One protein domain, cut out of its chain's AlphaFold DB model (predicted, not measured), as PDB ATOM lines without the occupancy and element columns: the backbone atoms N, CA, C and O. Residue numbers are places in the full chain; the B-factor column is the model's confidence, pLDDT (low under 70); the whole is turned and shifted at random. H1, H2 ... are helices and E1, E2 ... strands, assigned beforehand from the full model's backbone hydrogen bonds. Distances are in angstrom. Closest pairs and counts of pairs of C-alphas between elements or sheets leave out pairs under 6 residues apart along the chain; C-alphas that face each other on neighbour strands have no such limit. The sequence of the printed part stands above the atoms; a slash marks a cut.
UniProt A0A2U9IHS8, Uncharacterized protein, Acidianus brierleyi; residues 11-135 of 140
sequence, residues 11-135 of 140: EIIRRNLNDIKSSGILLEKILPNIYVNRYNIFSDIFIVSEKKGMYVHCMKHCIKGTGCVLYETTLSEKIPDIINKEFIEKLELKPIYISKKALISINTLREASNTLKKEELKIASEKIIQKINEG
ATOM      1  N   GLU A  11     219.249 144.172 185.586       86.12
ATOM      2  CA  GLU A  11     219.280 142.930 186.353       86.12
ATOM      3  C   GLU A  11     218.878 141.733 185.484       86.12
ATOM      4  O   GLU A  11     219.551 140.702 185.514       86.12
ATOM      5  N   ILE A  12     217.830 141.878 184.664       85.44
ATOM      6  CA  ILE A  12     217.369 140.819 183.752       85.44
ATOM      7  C   ILE A  12     218.453 140.494 182.722       85.44
ATOM      8  O   ILE A  12     218.749 139.319 182.503       85.44
ATOM      9  N   ILE A  13     219.078 141.518 182.135       88.88
ATOM     10  CA  ILE A  13     220.174 141.344 181.171       88.88
ATOM     11  C   ILE A  13     221.342 140.617 181.826       88.88
ATOM     12  O   ILE A  13     221.827 139.626 181.285       88.88
ATOM     13  N   ARG A  14     221.778 141.079 183.004       89.44
ATOM     14  CA  ARG A  14     222.889 140.475 183.746       89.44
ATOM     15  C   ARG A  14     222.609 139.008 184.063       89.44
ATOM     16  O   ARG A  14     223.494 138.173 183.915       89.44
ATOM     17  N   ARG A  15     221.385 138.686 184.486       87.69
ATOM     18  CA  ARG A  15     220.978 137.306 184.779       87.69
ATOM     19  C   ARG A  15     220.949 136.432 183.526       87.69
ATOM     20  O   ARG A  15     221.469 135.330 183.595       87.69
ATOM     21  N   ASN A  16     220.436 136.935 182.401       89.50
ATOM     22  CA  ASN A  16     220.452 136.212 181.123       89.50
ATOM     23  C   ASN A  16     221.885 135.957 180.637       89.50
ATOM     24  O   ASN A  16     222.224 134.836 180.286       89.50
ATOM     25  N   LEU A  17     222.761 136.965 180.686       90.31
ATOM     26  CA  LEU A  17     224.170 136.792 180.318       90.31
ATOM     27  C   LEU A  17     224.888 135.787 181.227       90.31
ATOM     28  O   LEU A  17     225.735 135.032 180.757       90.31
ATOM     29  N   ASN A  18     224.556 135.753 182.518       89.62
ATOM     30  CA  ASN A  18     225.092 134.748 183.433       89.62
ATOM     31  C   ASN A  18     224.538 133.344 183.151       89.62
ATOM     32  O   ASN A  18     225.300 132.387 183.239       89.62
ATOM     33  N   ASP A  19     223.254 133.218 182.803       88.88
ATOM     34  CA  ASP A  19     222.625 131.937 182.454       88.88
ATOM     35  C   ASP A  19     223.193 131.368 181.147       88.88
ATOM     36  O   ASP A  19     223.493 130.181 181.084       88.88
ATOM     37  N   ILE A  20     223.470 132.216 180.150       89.94
ATOM     38  CA  ILE A  20     224.206 131.838 178.928       89.94
ATOM     39  C   ILE A  20     225.573 131.235 179.286       89.94
ATOM     40  O   ILE A  20     225.958 130.190 178.762       89.94
ATOM     41  N   LYS A  21     226.292 131.857 180.230       87.19
ATOM     42  CA  LYS A  21     227.616 131.402 180.689       87.19
ATOM     43  C   LYS A  21     227.582 130.139 181.544       87.19
ATOM     44  O   LYS A  21     228.615 129.491 181.688       87.19
ATOM     45  N   SER A  22     226.457 129.773 182.145       84.50
ATOM     46  CA  SER A  22     226.339 128.550 182.953       84.50
ATOM     47  C   SER A  22     225.585 127.422 182.241       84.50
ATOM     48  O   SER A  22     225.701 126.267 182.645       84.50
ATOM     49  N   SER A  23     224.850 127.727 181.170       79.38
ATOM     50  CA  SER A  23     224.011 126.776 180.442       79.38
ATOM     51  C   SER A  23     224.772 125.972 179.390       79.38
ATOM     52  O   SER A  23     225.655 126.469 178.696       79.38
ATOM     53  N   GLY A  24     224.368 124.713 179.210       80.06
ATOM     54  CA  GLY A  24     224.785 123.878 178.081       80.06
ATOM     55  C   GLY A  24     224.056 124.278 176.798       80.06
ATOM     56  O   GLY A  24     223.093 123.618 176.412       80.06
ATOM     57  N   ILE A  25     224.479 125.379 176.170       89.50
ATOM     58  CA  ILE A  25     223.920 125.836 174.892       89.50
ATOM     59  C   ILE A  25     224.459 124.961 173.759       89.50
ATOM     60  O   ILE A  25     225.672 124.859 173.555       89.50
ATOM     61  N   LEU A  26     223.533 124.368 173.010       93.88
ATOM     62  CA  LEU A  26     223.797 123.659 171.766       93.88
ATOM     63  C   LEU A  26     222.693 124.018 170.773       93.88
ATOM     64  O   LEU A  26     221.560 123.563 170.929       93.88
ATOM     65  N   LEU A  27     223.006 124.867 169.797       95.38
ATOM     66  CA  LEU A  27     222.077 125.256 168.745       95.38
ATOM     67  C   LEU A  27     222.359 124.456 167.484       95.38
ATOM     68  O   LEU A  27     223.502 124.354 167.035       95.38
ATOM     69  N   GLU A  28     221.295 123.935 166.901       94.19
ATOM     70  CA  GLU A  28     221.326 123.170 165.668       94.19
ATOM     71  C   GLU A  28     220.602 123.941 164.573       94.19
ATOM     72  O   GLU A  28     219.560 124.566 164.802       94.19
ATOM     73  N   LYS A  29     221.190 123.928 163.379       94.19
ATOM     74  CA  LYS A  29     220.628 124.577 162.205       94.19
ATOM     75  C   LYS A  29     219.419 123.806 161.696       94.19
ATOM     76  O   LYS A  29     219.551 122.693 161.205       94.19
ATOM     77  N   ILE A  30     218.253 124.439 161.731       93.75
ATOM     78  CA  ILE A  30     217.008 123.846 161.212       93.75
ATOM     79  C   ILE A  30     216.622 124.403 159.838       93.75
ATOM     80  O   ILE A  30     215.851 123.794 159.100       93.75
ATOM     81  N   LEU A  31     217.150 125.581 159.488       93.06
ATOM     82  CA  LEU A  31     216.959 126.273 158.211       93.06
ATOM     83  C   LEU A  31     218.230 127.075 157.875       93.06
ATOM     84  O   LEU A  31     219.008 127.352 158.789       93.06
ATOM     85  N   PRO A  32     218.446 127.521 156.616       90.62
ATOM     86  CA  PRO A  32     219.699 128.153 156.175       90.62
ATOM     87  C   PRO A  32     220.260 129.261 157.081       90.62
ATOM     88  O   PRO A  32     221.472 129.421 157.147       90.62
ATOM     89  N   ASN A  33     219.395 129.958 157.819       94.06
ATOM     90  CA  ASN A  33     219.740 131.091 158.673       94.06
ATOM     91  C   ASN A  33     219.137 131.012 160.085       94.06
ATOM     92  O   ASN A  33     219.096 132.025 160.779       94.06
ATOM     93  N   ILE A  34     218.598 129.860 160.492       95.62
ATOM     94  CA  ILE A  34     217.894 129.724 161.771       95.62
ATOM     95  C   ILE A  34     218.432 128.510 162.511       95.62
ATOM     96  O   ILE A  34     218.385 127.387 162.007       95.62
ATOM     97  N   TYR A  35     218.886 128.771 163.728       96.50
ATOM     98  CA  TYR A  35     219.379 127.785 164.667       96.50
ATOM     99  C   TYR A  35     218.507 127.826 165.912       96.50
ATOM    100  O   TYR A  35     218.110 128.903 166.363       96.50
ATOM    101  N   VAL A  36     218.219 126.664 166.479       95.25
ATOM    102  CA  VAL A  36     217.426 126.543 167.707       95.25
ATOM    103  C   VAL A  36     218.122 125.607 168.675       95.25
ATOM    104  O   VAL A  36     218.891 124.744 168.258       95.25
ATOM    105  N   ASN A  37     217.876 125.772 169.971       93.12
ATOM    106  CA  ASN A  37     218.461 124.877 170.961       93.12
ATOM    107  C   ASN A  37     217.960 123.439 170.759       93.12
ATOM    108  O   ASN A  37     216.753 123.189 170.772       93.12
ATOM    109  N   ARG A  38     218.902 122.501 170.617       89.50
ATOM    110  CA  ARG A  38     218.637 121.078 170.374       89.50
ATOM    111  C   ARG A  38     217.850 120.418 171.507       89.50
ATOM    112  O   ARG A  38     217.025 119.547 171.263       89.50
ATOM    113  N   TYR A  39     218.101 120.830 172.747       84.25
ATOM    114  CA  TYR A  39     217.465 120.251 173.931       84.25
ATOM    115  C   TYR A  39     216.164 120.958 174.308       84.25
ATOM    116  O   TYR A  39     215.293 120.354 174.930       84.25
ATOM    117  N   ASN A  40     216.040 122.245 173.978       86.31
ATOM    118  CA  ASN A  40     214.845 123.027 174.267       86.31
ATOM    119  C   ASN A  40     214.666 124.183 173.277       86.31
ATOM    120  O   ASN A  40     215.064 125.310 173.550       86.31
ATOM    121  N   ILE A  41     213.974 123.934 172.169       82.62
ATOM    122  CA  ILE A  41     213.642 124.941 171.146       82.62
ATOM    123  C   ILE A  41     213.044 126.250 171.703       82.62
ATOM    124  O   ILE A  41     213.162 127.315 171.092       82.62
ATOM    125  N   PHE A  42     212.423 126.202 172.880       87.56
ATOM    126  CA  PHE A  42     211.800 127.352 173.519       87.56
ATOM    127  C   PHE A  42     212.768 128.232 174.322       87.56
ATOM    128  O   PHE A  42     212.358 129.316 174.743       87.56
ATOM    129  N   SER A  43     214.016 127.804 174.545       90.25
ATOM    130  CA  SER A  43     215.000 128.576 175.313       90.25
ATOM    131  C   SER A  43     215.848 129.484 174.439       90.25
ATOM    132  O   SER A  43     215.947 130.673 174.728       90.25
ATOM    133  N   ASP A  44     216.426 128.959 173.356       93.56
ATOM    134  CA  ASP A  44     217.385 129.711 172.549       93.56
ATOM    135  C   ASP A  44     217.107 129.611 171.058       93.56
ATOM    136  O   ASP A  44     216.856 128.529 170.522       93.56
ATOM    137  N   ILE A  45     217.206 130.756 170.386       95.69
ATOM    138  CA  ILE A  45     217.107 130.867 168.934       95.69
ATOM    139  C   ILE A  45     218.191 131.817 168.453       95.69
ATOM    140  O   ILE A  45     218.370 132.897 169.013       95.69
ATOM    141  N   PHE A  46     218.867 131.453 167.373       96.69
ATOM    142  CA  PHE A  46     219.819 132.318 166.701       96.69
ATOM    143  C   PHE A  46     219.460 132.468 165.225       96.69
ATOM    144  O   PHE A  46     219.291 131.484 164.507       96.69
ATOM    145  N   ILE A  47     219.312 133.714 164.786       96.50
ATOM    146  CA  ILE A  47     218.943 134.083 163.420       96.50
ATOM    147  C   ILE A  47     220.107 134.836 162.796       96.50
ATOM    148  O   ILE A  47     220.610 135.805 163.365       96.50
ATOM    149  N   VAL A  48     220.502 134.414 161.603       94.88
ATOM    150  CA  VAL A  48     221.617 134.991 160.851       94.88
ATOM    151  C   VAL A  48     221.077 135.807 159.684       94.88
ATOM    152  O   VAL A  48     220.242 135.336 158.917       94.88
ATOM    153  N   SER A  49     221.552 137.038 159.531       90.19
ATOM    154  CA  SER A  49     221.226 137.895 158.392       90.19
ATOM    155  C   SER A  49     222.485 138.607 157.923       90.19
ATOM    156  O   SER A  49     222.957 139.531 158.582       90.19
ATOM    157  N   GLU A  50     223.043 138.160 156.797       84.56
ATOM    158  CA  GLU A  50     224.279 138.685 156.205       84.56
ATOM    159  C   GLU A  50     225.414 138.855 157.236       84.56
ATOM    160  O   GLU A  50     226.067 137.882 157.601       84.56
ATOM    161  N   LYS A  51     225.642 140.084 157.724       89.00
ATOM    162  CA  LYS A  51     226.698 140.446 158.688       89.00
ATOM    163  C   LYS A  51     226.204 140.606 160.131       89.00
ATOM    164  O   LYS A  51     226.950 141.081 160.987       89.00
ATOM    165  N   LYS A  52     224.949 140.260 160.412       92.94
ATOM    166  CA  LYS A  52     224.310 140.411 161.722       92.94
ATOM    167  C   LYS A  52     223.765 139.085 162.233       92.94
ATOM    168  O   LYS A  52     223.178 138.307 161.486       92.94
ATOM    169  N   GLY A  53     223.922 138.868 163.531       95.31
ATOM    170  CA  GLY A  53     223.290 137.783 164.269       95.31
ATOM    171  C   GLY A  53     222.277 138.342 165.258       95.31
ATOM    172  O   GLY A  53     222.516 139.372 165.887       95.31
ATOM    173  N   MET A  54     221.147 137.664 165.402       96.94
ATOM    174  CA  MET A  54     220.125 137.971 166.396       96.94
ATOM    175  C   MET A  54     219.916 136.744 167.266       96.94
ATOM    176  O   MET A  54     219.467 135.707 166.784       96.94
ATOM    177  N   TYR A  55     220.270 136.860 168.539       96.50
ATOM    178  CA  TYR A  55     220.234 135.764 169.495       96.50
ATOM    179  C   TYR A  55     219.175 136.036 170.551       96.50
ATOM    180  O   TYR A  55     219.241 137.042 171.253       96.50
ATOM    181  N   VAL A  56     218.189 135.156 170.663       95.25
ATOM    182  CA  VAL A  56     217.233 135.157 171.767       95.25
ATOM    183  C   VAL A  56     217.652 134.083 172.743       95.25
ATOM    184  O   VAL A  56     217.807 132.932 172.345       95.25
ATOM    185  N   HIS A  57     217.759 134.458 174.007       93.75
ATOM    186  CA  HIS A  57     217.934 133.533 175.115       93.75
ATOM    187  C   HIS A  57     216.822 133.764 176.132       93.75
ATOM    188  O   HIS A  57     216.489 134.914 176.417       93.75
ATOM    189  N   CYS A  58     216.256 132.682 176.658       89.50
ATOM    190  CA  CYS A  58     215.292 132.673 177.746       89.50
ATOM    191  C   CYS A  58     215.840 131.843 178.900       89.50
ATOM    192  O   CYS A  58     216.101 130.649 178.739       89.50
ATOM    193  N   MET A  59     215.940 132.455 180.079       84.88
ATOM    194  CA  MET A  59     216.372 131.750 181.285       84.88
ATOM    195  C   MET A  59     215.419 130.592 181.607       84.88
ATOM    196  O   MET A  59     214.198 130.744 181.549       84.88
ATOM    197  N   LYS A  60     215.961 129.457 182.065       68.31
ATOM    198  CA  LYS A  60     215.152 128.289 182.476       68.31
ATOM    199  C   LYS A  60     214.182 128.592 183.625       68.31
ATOM    200  O   LYS A  60     213.100 128.016 183.694       68.31
ATOM    201  N   HIS A  61     214.560 129.501 184.523       63.62
ATOM    202  CA  HIS A  61     213.762 129.895 185.683       63.62
ATOM    203  C   HIS A  61     213.342 131.367 185.577       63.62
ATOM    204  O   HIS A  61     213.940 132.258 186.187       63.62
ATOM    205  N   CYS A  62     212.293 131.624 184.794       58.84
ATOM    206  CA  CYS A  62     211.648 132.932 184.688       58.84
ATOM    207  C   CYS A  62     210.995 133.328 186.023       58.84
ATOM    208  O   CYS A  62     209.837 133.008 186.289       58.84
ATOM    209  N   ILE A  63     211.716 134.046 186.883       51.94
ATOM    210  CA  ILE A  63     211.138 134.631 188.098       51.94
ATOM    211  C   ILE A  63     210.402 135.913 187.685       51.94
ATOM    212  O   ILE A  63     211.044 136.886 187.306       51.94
ATOM    213  N   LYS A  64     209.064 135.925 187.791       52.88
ATOM    214  CA  LYS A  64     208.191 137.110 187.599       52.88
ATOM    215  C   LYS A  64     208.038 137.618 186.148       52.88
ATOM    216  O   LYS A  64     208.076 138.820 185.901       52.88
ATOM    217  N   GLY A  65     207.814 136.724 185.181       49.38
ATOM    218  CA  GLY A  65     207.264 137.099 183.861       49.38
ATOM    219  C   GLY A  65     208.211 137.827 182.896       49.38
ATOM    220  O   GLY A  65     207.781 138.252 181.830       49.38
ATOM    221  N   THR A  66     209.494 137.942 183.238       56.38
ATOM    222  CA  THR A  66     210.551 138.479 182.375       56.38
ATOM    223  C   THR A  66     211.633 137.418 182.228       56.38
ATOM    224  O   THR A  66     212.343 137.094 183.177       56.38
ATOM    225  N   GLY A  67     211.675 136.793 181.054       76.25
ATOM    226  CA  GLY A  67     212.460 135.578 180.844       76.25
ATOM    227  C   GLY A  67     213.524 135.710 179.782       76.25
ATOM    228  O   GLY A  67     214.619 135.182 179.958       76.25
ATOM    229  N   CYS A  68     213.195 136.435 178.712       89.31
ATOM    230  CA  CYS A  68     213.964 136.397 177.490       89.31
ATOM    231  C   CYS A  68     214.556 137.750 177.124       89.31
ATOM    232  O   CYS A  68     213.899 138.795 177.216       89.31
ATOM    233  N   VAL A  69     215.782 137.708 176.621       92.38
ATOM    234  CA  VAL A  69     216.471 138.865 176.064       92.38
ATOM    235  C   VAL A  69     216.864 138.543 174.629       92.38
ATOM    236  O   VAL A  69     217.384 137.468 174.335       92.38
ATOM    237  N   LEU A  70     216.576 139.484 173.733       94.94
ATOM    238  CA  LEU A  70     217.065 139.477 172.363       94.94
ATOM    239  C   LEU A  70     218.317 140.352 172.294       94.94
ATOM    240  O   LEU A  70     218.303 141.525 172.687       94.94
ATOM    241  N   TYR A  71     219.371 139.774 171.745       96.12
ATOM    242  CA  TYR A  71     220.668 140.381 171.519       96.12
ATOM    243  C   TYR A  71     220.929 140.515 170.017       96.12
ATOM    244  O   TYR A  71     220.563 139.637 169.238       96.12
ATOM    245  N   GLU A  72     221.588 141.597 169.615       96.12
ATOM    246  CA  GLU A  72     222.195 141.758 168.293       96.12
ATOM    247  C   GLU A  72     223.711 141.566 168.412       96.12
ATOM    248  O   GLU A  72     224.322 141.951 169.410       96.12
ATOM    249  N   THR A  73     224.327 140.991 167.389       95.69
ATOM    250  CA  THR A  73     225.780 140.889 167.272       95.69
ATOM    251  C   THR A  73     226.224 141.071 165.825       95.69
ATOM    252  O   THR A  73     225.431 140.909 164.893       95.69
ATOM    253  N   THR A  74     227.491 141.428 165.632       94.69
ATOM    254  CA  THR A  74     228.110 141.519 164.304       94.69
ATOM    255  C   THR A  74     228.869 140.232 164.028       94.69
ATOM    256  O   THR A  74     229.567 139.724 164.899       94.69
ATOM    257  N   LEU A  75     228.727 139.704 162.817       91.44
ATOM    258  CA  LEU A  75     229.343 138.447 162.411       91.44
ATOM    259  C   LEU A  75     230.574 138.733 161.557       91.44
ATOM    260  O   LEU A  75     230.474 139.364 160.505       91.44
ATOM    261  N   SER A  76     231.730 138.263 162.017       81.00
ATOM    262  CA  SER A  76     233.012 138.343 161.307       81.00
ATOM    263  C   SER A  76     233.424 137.018 160.661       81.00
ATOM    264  O   SER A  76     234.278 137.008 159.779       81.00
ATOM    265  N   GLU A  77     232.822 135.907 161.085       79.12
ATOM    266  CA  GLU A  77     233.220 134.549 160.714       79.12
ATOM    267  C   GLU A  77     232.055 133.758 160.109       79.12
ATOM    268  O   GLU A  77     230.878 134.071 160.311       79.12
ATOM    269  N   LYS A  78     232.389 132.702 159.357       83.69
ATOM    270  CA  LYS A  78     231.402 131.748 158.843       83.69
ATOM    271  C   LYS A  78     230.795 130.971 160.011       83.69
ATOM    272  O   LYS A  78     231.518 130.427 160.838       83.69
ATOM    273  N   ILE A  79     229.468 130.887 160.045       88.75
ATOM    274  CA  ILE A  79     228.751 130.221 161.137       88.75
ATOM    275  C   ILE A  79     228.741 128.701 160.901       88.75
ATOM    276  O   ILE A  79     228.375 128.278 159.799       88.75
ATOM    277  N   PRO A  80     229.153 127.884 161.889       89.81
ATOM    278  CA  PRO A  80     229.096 126.427 161.791       89.81
ATOM    279  C   PRO A  80     227.646 125.924 161.801       89.81
ATOM    280  O   PRO A  80     226.762 126.590 162.330       89.81
ATOM    281  N   ASP A  81     227.396 124.723 161.270       87.75
ATOM    282  CA  ASP A  81     226.043 124.134 161.279       87.75
ATOM    283  C   ASP A  81     225.567 123.745 162.695       87.75
ATOM    284  O   ASP A  81     224.364 123.680 162.952       87.75
ATOM    285  N   ILE A  82     226.504 123.553 163.631       91.19
ATOM    286  CA  ILE A  82     226.236 123.373 165.060       91.19
ATOM    287  C   ILE A  82     226.974 124.462 165.834       91.19
ATOM    288  O   ILE A  82     228.187 124.622 165.703       91.19
ATOM    289  N   ILE A  83     226.240 125.186 166.674       93.50
ATOM    290  CA  ILE A  83     226.756 126.272 167.506       93.50
ATOM    291  C   ILE A  83     226.746 125.813 168.958       93.50
ATOM    292  O   ILE A  83     225.705 125.447 169.500       93.50
ATOM    293  N   ASN A  84     227.900 125.855 169.611       93.19
ATOM    294  CA  ASN A  84     228.007 125.569 171.035       93.19
ATOM    295  C   ASN A  84     228.046 126.868 171.857       93.19
ATOM    296  O   ASN A  84     228.112 127.981 171.332       93.19
ATOM    297  N   LYS A  85     228.042 126.706 173.177       90.31
ATOM    298  CA  LYS A  85     228.215 127.793 174.142       90.31
ATOM    299  C   LYS A  85     229.451 128.666 173.862       90.31
ATOM    300  O   LYS A  85     229.338 129.886 173.882       90.31
ATOM    301  N   GLU A  86     230.606 128.062 173.579       90.56
ATOM    302  CA  GLU A  86     231.865 128.796 173.360       90.56
ATOM    303  C   GLU A  86     231.782 129.751 172.166       90.56
ATOM    304  O   GLU A  86     232.358 130.836 172.198       90.56
ATOM    305  N   PHE A  87     231.055 129.368 171.114       92.25
ATOM    306  CA  PHE A  87     230.798 130.250 169.982       92.25
ATOM    307  C   PHE A  87     229.958 131.457 170.408       92.25
ATOM    308  O   PHE A  87     230.328 132.585 170.102       92.25
ATOM    309  N   ILE A  88     228.867 131.242 171.155       91.94
ATOM    310  CA  ILE A  88     228.003 132.330 171.641       91.94
ATOM    311  C   ILE A  88     228.765 133.284 172.572       91.94
ATOM    312  O   ILE A  88     228.586 134.493 172.474       91.94
ATOM    313  N   GLU A  89     229.640 132.773 173.440       90.12
ATOM    314  CA  GLU A  89     230.441 133.599 174.358       90.12
ATOM    315  C   GLU A  89     231.471 134.488 173.649       90.12
ATOM    316  O   GLU A  89     231.837 135.537 174.180       90.12
ATOM    317  N   LYS A  90     231.922 134.094 172.453       90.88
ATOM    318  CA  LYS A  90     232.804 134.912 171.606       90.88
ATOM    319  C   LYS A  90     232.054 136.022 170.867       90.88
ATOM    320  O   LYS A  90     232.693 136.942 170.363       90.88
ATOM    321  N   LEU A  91     230.723 135.952 170.788       91.69
ATOM    322  CA  LEU A  91     229.920 136.989 170.150       91.69
ATOM    323  C   LEU A  91     229.833 138.219 171.054       91.69
ATOM    324  O   LEU A  91     229.497 138.137 172.236       91.69
ATOM    325  N   GLU A  92     230.032 139.399 170.473       92.75
ATOM    326  CA  GLU A  92     229.719 140.657 171.147       92.75
ATOM    327  C   GLU A  92     228.197 140.853 171.178       92.75
ATOM    328  O   GLU A  92     227.614 141.481 170.288       92.75
ATOM    329  N   LEU A  93     227.530 140.258 172.170       94.31
ATOM    330  CA  LEU A  93     226.079 140.327 172.335       94.31
ATOM    331  C   LEU A  93     225.651 141.683 172.915       94.31
ATOM    332  O   LEU A  93     225.882 141.983 174.087       94.31
ATOM    333  N   LYS A  94     224.955 142.490 172.110       94.88
ATOM    334  CA  LYS A  94     224.362 143.766 172.526       94.88
ATOM    335  C   LYS A  94     222.862 143.577 172.746       94.88
ATOM    336  O   LYS A  94     222.156 143.277 171.786       94.88
ATOM    337  N   PRO A  95     222.340 143.714 173.975       93.88
ATOM    338  CA  PRO A  95     220.922 143.503 174.228       93.88
ATOM    339  C   PRO A  95     220.119 144.626 173.560       93.88
ATOM    340  O   PRO A  95     220.394 145.803 173.776       93.88
ATOM    341  N   ILE A  96     219.123 144.263 172.753       94.06
ATOM    342  CA  ILE A  96     218.281 145.218 172.012       94.06
ATOM    343  C   ILE A  96     216.819 145.176 172.449       94.06
ATOM    344  O   ILE A  96     216.062 146.098 172.152       94.06
ATOM    345  N   TYR A  97     216.401 144.116 173.149       91.75
ATOM    346  CA  TYR A  97     215.023 143.969 173.595       91.75
ATOM    347  C   TYR A  97     214.882 142.975 174.753       91.75
ATOM    348  O   TYR A  97     215.558 141.951 174.789       91.75
ATOM    349  N   ILE A  98     213.974 143.270 175.687       89.06
ATOM    350  CA  ILE A  98     213.586 142.389 176.797       89.06
ATOM    351  C   ILE A  98     212.092 142.105 176.652       89.06
ATOM    352  O   ILE A  98     211.295 143.044 176.577       89.06
ATOM    353  N   SER A  99     211.707 140.829 176.635       86.38
ATOM    354  CA  SER A  99     210.297 140.434 176.565       86.38
ATOM    355  C   SER A  99     209.530 140.900 177.800       86.38
ATOM    356  O   SER A  99     210.001 140.684 178.921       86.38
ATOM    357  N   LYS A 100     208.325 141.456 177.631       73.94
ATOM    358  CA  LYS A 100     207.496 141.868 178.778       73.94
ATOM    359  C   LYS A 100     206.656 140.730 179.348       73.94
ATOM    360  O   LYS A 100     206.314 140.773 180.525       73.94
ATOM    361  N   LYS A 101     206.252 139.778 178.498       66.69
ATOM    362  CA  LYS A 101     205.320 138.691 178.858       66.69
ATOM    363  C   LYS A 101     205.715 137.325 178.305       66.69
ATOM    364  O   LYS A 101     205.197 136.313 178.775       66.69
ATOM    365  N   ALA A 102     206.566 137.279 177.283       60.47
ATOM    366  CA  ALA A 102     206.955 136.019 176.672       60.47
ATOM    367  C   ALA A 102     207.839 135.184 177.614       60.47
ATOM    368  O   ALA A 102     208.830 135.661 178.164       60.47
ATOM    369  N   LEU A 103     207.453 133.916 177.781       71.19
ATOM    370  CA  LEU A 103     208.187 132.911 178.559       71.19
ATOM    371  C   LEU A 103     209.086 132.029 177.685       71.19
ATOM    372  O   LEU A 103     209.843 131.223 178.215       71.19
ATOM    373  N   ILE A 104     208.967 132.159 176.361       86.25
ATOM    374  CA  ILE A 104     209.667 131.335 175.378       86.25
ATOM    375  C   ILE A 104     210.203 132.195 174.236       86.25
ATOM    376  O   ILE A 104     209.617 133.223 173.874       86.25
ATOM    377  N   SER A 105     211.293 131.733 173.637       90.00
ATOM    378  CA  SER A 105     212.094 132.441 172.637       90.00
ATOM    379  C   SER A 105     211.280 132.854 171.405       90.00
ATOM    380  O   SER A 105     211.359 133.999 170.961       90.00
ATOM    381  N   ILE A 106     210.409 131.971 170.908       92.00
ATOM    382  CA  ILE A 106     209.552 132.214 169.733       92.00
ATOM    383  C   ILE A 106     208.582 133.382 169.965       92.00
ATOM    384  O   ILE A 106     208.397 134.234 169.093       92.00
ATOM    385  N   ASN A 107     207.969 133.456 171.149       90.19
ATOM    386  CA  ASN A 107     207.050 134.547 171.471       90.19
ATOM    387  C   ASN A 107     207.803 135.872 171.621       90.19
ATOM    388  O   ASN A 107     207.307 136.904 171.172       90.19
ATOM    389  N   THR A 108     209.024 135.836 172.161       91.44
ATOM    390  CA  THR A 108     209.914 137.002 172.217       91.44
ATOM    391  C   THR A 108     210.258 137.518 170.824       91.44
ATOM    392  O   THR A 108     210.219 138.726 170.621       91.44
ATOM    393  N   LEU A 109     210.521 136.643 169.844       93.19
ATOM    394  CA  LEU A 109     210.754 137.064 168.455       93.19
ATOM    395  C   LEU A 109     209.564 137.846 167.888       93.19
ATOM    396  O   LEU A 109     209.749 138.906 167.294       93.19
ATOM    397  N   ARG A 110     208.339 137.359 168.109       92.38
ATOM    398  CA  ARG A 110     207.105 138.025 167.657       92.38
ATOM    399  C   ARG A 110     206.886 139.369 168.356       92.38
ATOM    400  O   ARG A 110     206.573 140.361 167.699       92.38
ATOM    401  N   GLU A 111     207.073 139.415 169.676       91.31
ATOM    402  CA  GLU A 111     206.943 140.642 170.480       91.31
ATOM    403  C   GLU A 111     207.978 141.699 170.046       91.31
ATOM    404  O   GLU A 111     207.638 142.864 169.801       91.31
ATOM    405  N   ALA A 112     209.231 141.270 169.864       91.81
ATOM    406  CA  ALA A 112     210.336 142.099 169.401       91.81
ATOM    407  C   ALA A 112     210.127 142.584 167.963       91.81
ATOM    408  O   ALA A 112     210.340 143.764 167.701       91.81
ATOM    409  N   SER A 113     209.647 141.730 167.050       94.50
ATOM    410  CA  SER A 113     209.327 142.104 165.662       94.50
ATOM    411  C   SER A 113     208.398 143.315 165.611       94.50
ATOM    412  O   SER A 113     208.683 144.309 164.945       94.50
ATOM    413  N   ASN A 114     207.303 143.259 166.374       91.56
ATOM    414  CA  ASN A 114     206.292 144.313 166.398       91.56
ATOM    415  C   ASN A 114     206.806 145.611 167.032       91.56
ATOM    416  O   ASN A 114     206.444 146.703 166.573       91.56
ATOM    417  N   THR A 115     207.633 145.486 168.075       90.69
ATOM    418  CA  THR A 115     208.169 146.623 168.837       90.69
ATOM    419  C   THR A 115     209.310 147.318 168.097       90.69
ATOM    420  O   THR A 115     209.310 148.538 167.980       90.69
ATOM    421  N   LEU A 116     210.261 146.542 167.575       91.88
ATOM    422  CA  LEU A 116     211.457 147.024 166.883       91.88
ATOM    423  C   LEU A 116     211.242 147.255 165.380       91.88
ATOM    424  O   LEU A 116     212.142 147.765 164.723       91.88
ATOM    425  N   LYS A 117     210.075 146.875 164.834       93.19
ATOM    426  CA  LYS A 117     209.755 146.926 163.394       93.19
ATOM    427  C   LYS A 117     210.736 146.113 162.538       93.19
ATOM    428  O   LYS A 117     211.196 146.571 161.497       93.19
ATOM    429  N   LYS A 118     211.035 144.894 162.994       91.56
ATOM    430  CA  LYS A 118     211.964 143.943 162.362       91.56
ATOM    431  C   LYS A 118     211.216 142.724 161.832       91.56
ATOM    432  O   LYS A 118     211.139 141.711 162.524       91.56
ATOM    433  N   GLU A 119     210.655 142.830 160.628       93.75
ATOM    434  CA  GLU A 119     209.829 141.768 160.022       93.75
ATOM    435  C   GLU A 119     210.594 140.440 159.885       93.75
ATOM    436  O   GLU A 119     209.994 139.368 159.973       93.75
ATOM    437  N   GLU A 120     211.927 140.484 159.769       93.19
ATOM    438  CA  GLU A 120     212.756 139.280 159.726       93.19
ATOM    439  C   GLU A 120     212.577 138.371 160.962       93.19
ATOM    440  O   GLU A 120     212.649 137.147 160.842       93.19
ATOM    441  N   LEU A 121     212.275 138.944 162.136       95.00
ATOM    442  CA  LEU A 121     212.032 138.194 163.373       95.00
ATOM    443  C   LEU A 121     210.692 137.452 163.326       95.00
ATOM    444  O   LEU A 121     210.597 136.307 163.775       95.00
ATOM    445  N   LYS A 122     209.658 138.085 162.760       95.31
ATOM    446  CA  LYS A 122     208.346 137.464 162.569       95.31
ATOM    447  C   LYS A 122     208.422 136.324 161.557       95.31
ATOM    448  O   LYS A 122     208.005 135.217 161.898       95.31
ATOM    449  N   ILE A 123     209.048 136.553 160.402       95.12
ATOM    450  CA  ILE A 123     209.263 135.521 159.374       95.12
ATOM    451  C   ILE A 123     210.026 134.328 159.960       95.12
ATOM    452  O   ILE A 123     209.651 133.178 159.739       95.12
ATOM    453  N   ALA A 124     211.086 134.580 160.737       95.25
ATOM    454  CA  ALA A 124     211.820 133.510 161.402       95.25
ATOM    455  C   ALA A 124     210.924 132.724 162.372       95.25
ATOM    456  O   ALA A 124     210.918 131.497 162.331       95.25
ATOM    457  N   SER A 125     210.117 133.407 163.192       95.00
ATOM    458  CA  SER A 125     209.201 132.747 164.132       95.00
ATOM    459  C   SER A 125     208.172 131.843 163.439       95.00
ATOM    460  O   SER A 125     207.894 130.748 163.922       95.00
ATOM    461  N   GLU A 126     207.631 132.270 162.294       95.44
ATOM    462  CA  GLU A 126     206.655 131.506 161.507       95.44
ATOM    463  C   GLU A 126     207.293 130.254 160.905       95.44
ATOM    464  O   GLU A 126     206.744 129.162 161.033       95.44
ATOM    465  N   LYS A 127     208.500 130.392 160.346       95.00
ATOM    466  CA  LYS A 127     209.277 129.269 159.811       95.00
ATOM    467  C   LYS A 127     209.651 128.245 160.882       95.00
ATOM    468  O   LYS A 127     209.594 127.047 160.623       95.00
ATOM    469  N   ILE A 128     210.014 128.700 162.083       94.06
ATOM    470  CA  ILE A 128     210.310 127.812 163.217       94.06
ATOM    471  C   ILE A 128     209.064 127.009 163.591       94.06
ATOM    472  O   ILE A 128     209.143 125.795 163.730       94.06
ATOM    473  N   ILE A 129     207.906 127.661 163.714       93.38
ATOM    474  CA  ILE A 129     206.651 126.978 164.059       93.38
ATOM    475  C   ILE A 129     206.233 125.991 162.974       93.38
ATOM    476  O   ILE A 129     205.812 124.883 163.295       93.38
ATOM    477  N   GLN A 130     206.386 126.361 161.704       93.12
ATOM    478  CA  GLN A 130     206.168 125.435 160.601       93.12
ATOM    479  C   GLN A 130     207.057 124.193 160.754       93.12
ATOM    480  O   GLN A 130     206.545 123.080 160.703       93.12
ATOM    481  N   LYS A 131     208.356 124.371 161.035       91.25
ATOM    482  CA  LYS A 131     209.267 123.247 161.287       91.25
ATOM    483  C   LYS A 131     208.883 122.409 162.504       91.25
ATOM    484  O   LYS A 131     209.040 121.199 162.450       91.25
ATOM    485  N   ILE A 132     208.355 123.014 163.571       90.06
ATOM    486  CA  ILE A 132     207.837 122.267 164.729       90.06
ATOM    487  C   ILE A 132     206.690 121.353 164.293       90.06
ATOM    488  O   ILE A 132     206.686 120.177 164.640       90.06
ATOM    489  N   ASN A 133     205.751 121.883 163.508       88.44
ATOM    490  CA  ASN A 133     204.582 121.138 163.045       88.44
ATOM    491  C   ASN A 133     204.931 120.034 162.032       88.44
ATOM    492  O   ASN A 133     204.197 119.058 161.929       88.44
ATOM    493  N   GLU A 134     206.030 120.190 161.289       89.50
ATOM    494  CA  GLU A 134     206.563 119.184 160.357       89.50
ATOM    495  C   GLU A 134     207.342 118.055 161.057       89.50
ATOM    496  O   GLU A 134     207.757 117.117 160.381       89.50
ATOM    497  N   GLY A 135     207.568 118.147 162.373       83.38
ATOM    498  CA  GLY A 135     208.478 117.254 163.084       83.38
ATOM    499  C   GLY A 135     209.913 117.761 162.987       83.38
ATOM    500  O   GLY A 135     210.698 117.310 162.155       83.38
TER     501      GLY A 135
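AT A GLANCE: This is residues 11 to 135 of the 140 residues of an uncharacterized protein of Acidianus brierleyi (UniProt A0A2U9IHS8). A strongly twisted sheet of seven strands, curled like part of a barrel, makes the middle of three layers, with helices on both faces. The helical hairpin H3 and H4 covers one face; H1 and the short H2 are on the other. The printed part has 125 residues, with four named helices and seven named strands in the order H1 E1 E2 E3 E4 E5 E6 H2 E7 H3 H4. The sheet runs E6 E1 E2 E3 E4 E5 E7, all antiparallel, and the class is mixed, helices and strands. The whole is compact and rounded, with a radius of gyration of the C-alphas of 13.1 A and spans of 34 by 29 by 28 A.

IN THESE COORDINATES: In the sheet, E4 is residues 52 to 58, 19.9 A long, and E5 is residues 68 to 74, 20.0 A. E3 is residues 44 to 49, 16.8 A, E2 residues 34 to 37, and E1 residues 26 to 31, 15.4 A. The edge strands are E6, residues 82 to 84, and E7, residues 94 to 98. H1 is residues 11 to 22, 16.4 A, beginning at C-alpha 11 (219.280, 142.930, 186.353). H2 is residues 85 to 90. H3 is residues 105 to 116, 15.7 A, and H4 is residues 119 to 133, 21.5 A, ending at C-alpha 133 (204.582, 121.138, 163.045).

HOW THE PARTS SIT: E1 to E5 form a meander, each strand the antiparallel neighbour of the one before. Within hydrogen-bond range are N 28 and O 36 between E1 and E2, 2.9 A, N 46 and O 35 between E2 and E3, 2.8 A, N 47 and O 54 between E3 and E4, 2.8 A, and N 71 and O 55 between E4 and E5, 2.8 A. At the edges, N 72 and O 94 are within hydrogen-bond range between the neighbour strands E5 and E7, 2.8 A, and N 27 and O 83 between the neighbour strands E1 and E6, 2.8 A. H3, at a height over the sheet of 8.7 A, is over E4, E5 and, only just, with 3 C-alphas, E7; H4, at 9.6 A, is over E2, E3 and, only just, with 3 C-alphas, E1. H3 and H4 touch at a shallow tilt of 21 degrees, opposite ways, their closest C-alphas being those of Arg 110 and Lys 122, 5.3 A. H1, on the opposite face at a height of 9.7 A, runs across the strands, at 81 degrees to E4 on the local plane. With residues 20 to 21 alone it touches H2 at a steep tilt of 58 degrees; the closest C-alphas are those of Lys 21 and Glu 89, 7.3 A. H2 is on the sheet. In H1, H2, H3 and H4 every O i to N i+4 pair is within hydrogen-bond range.

THE WHOLE: The C-alphas farthest apart are those of Glu 11 and Glu 134, 37.4 A. The printed part has no cut, and no link is long. Mean pLDDT of the printed part is 88.4; residues 60 to 66 and 101 to 102 are under 70.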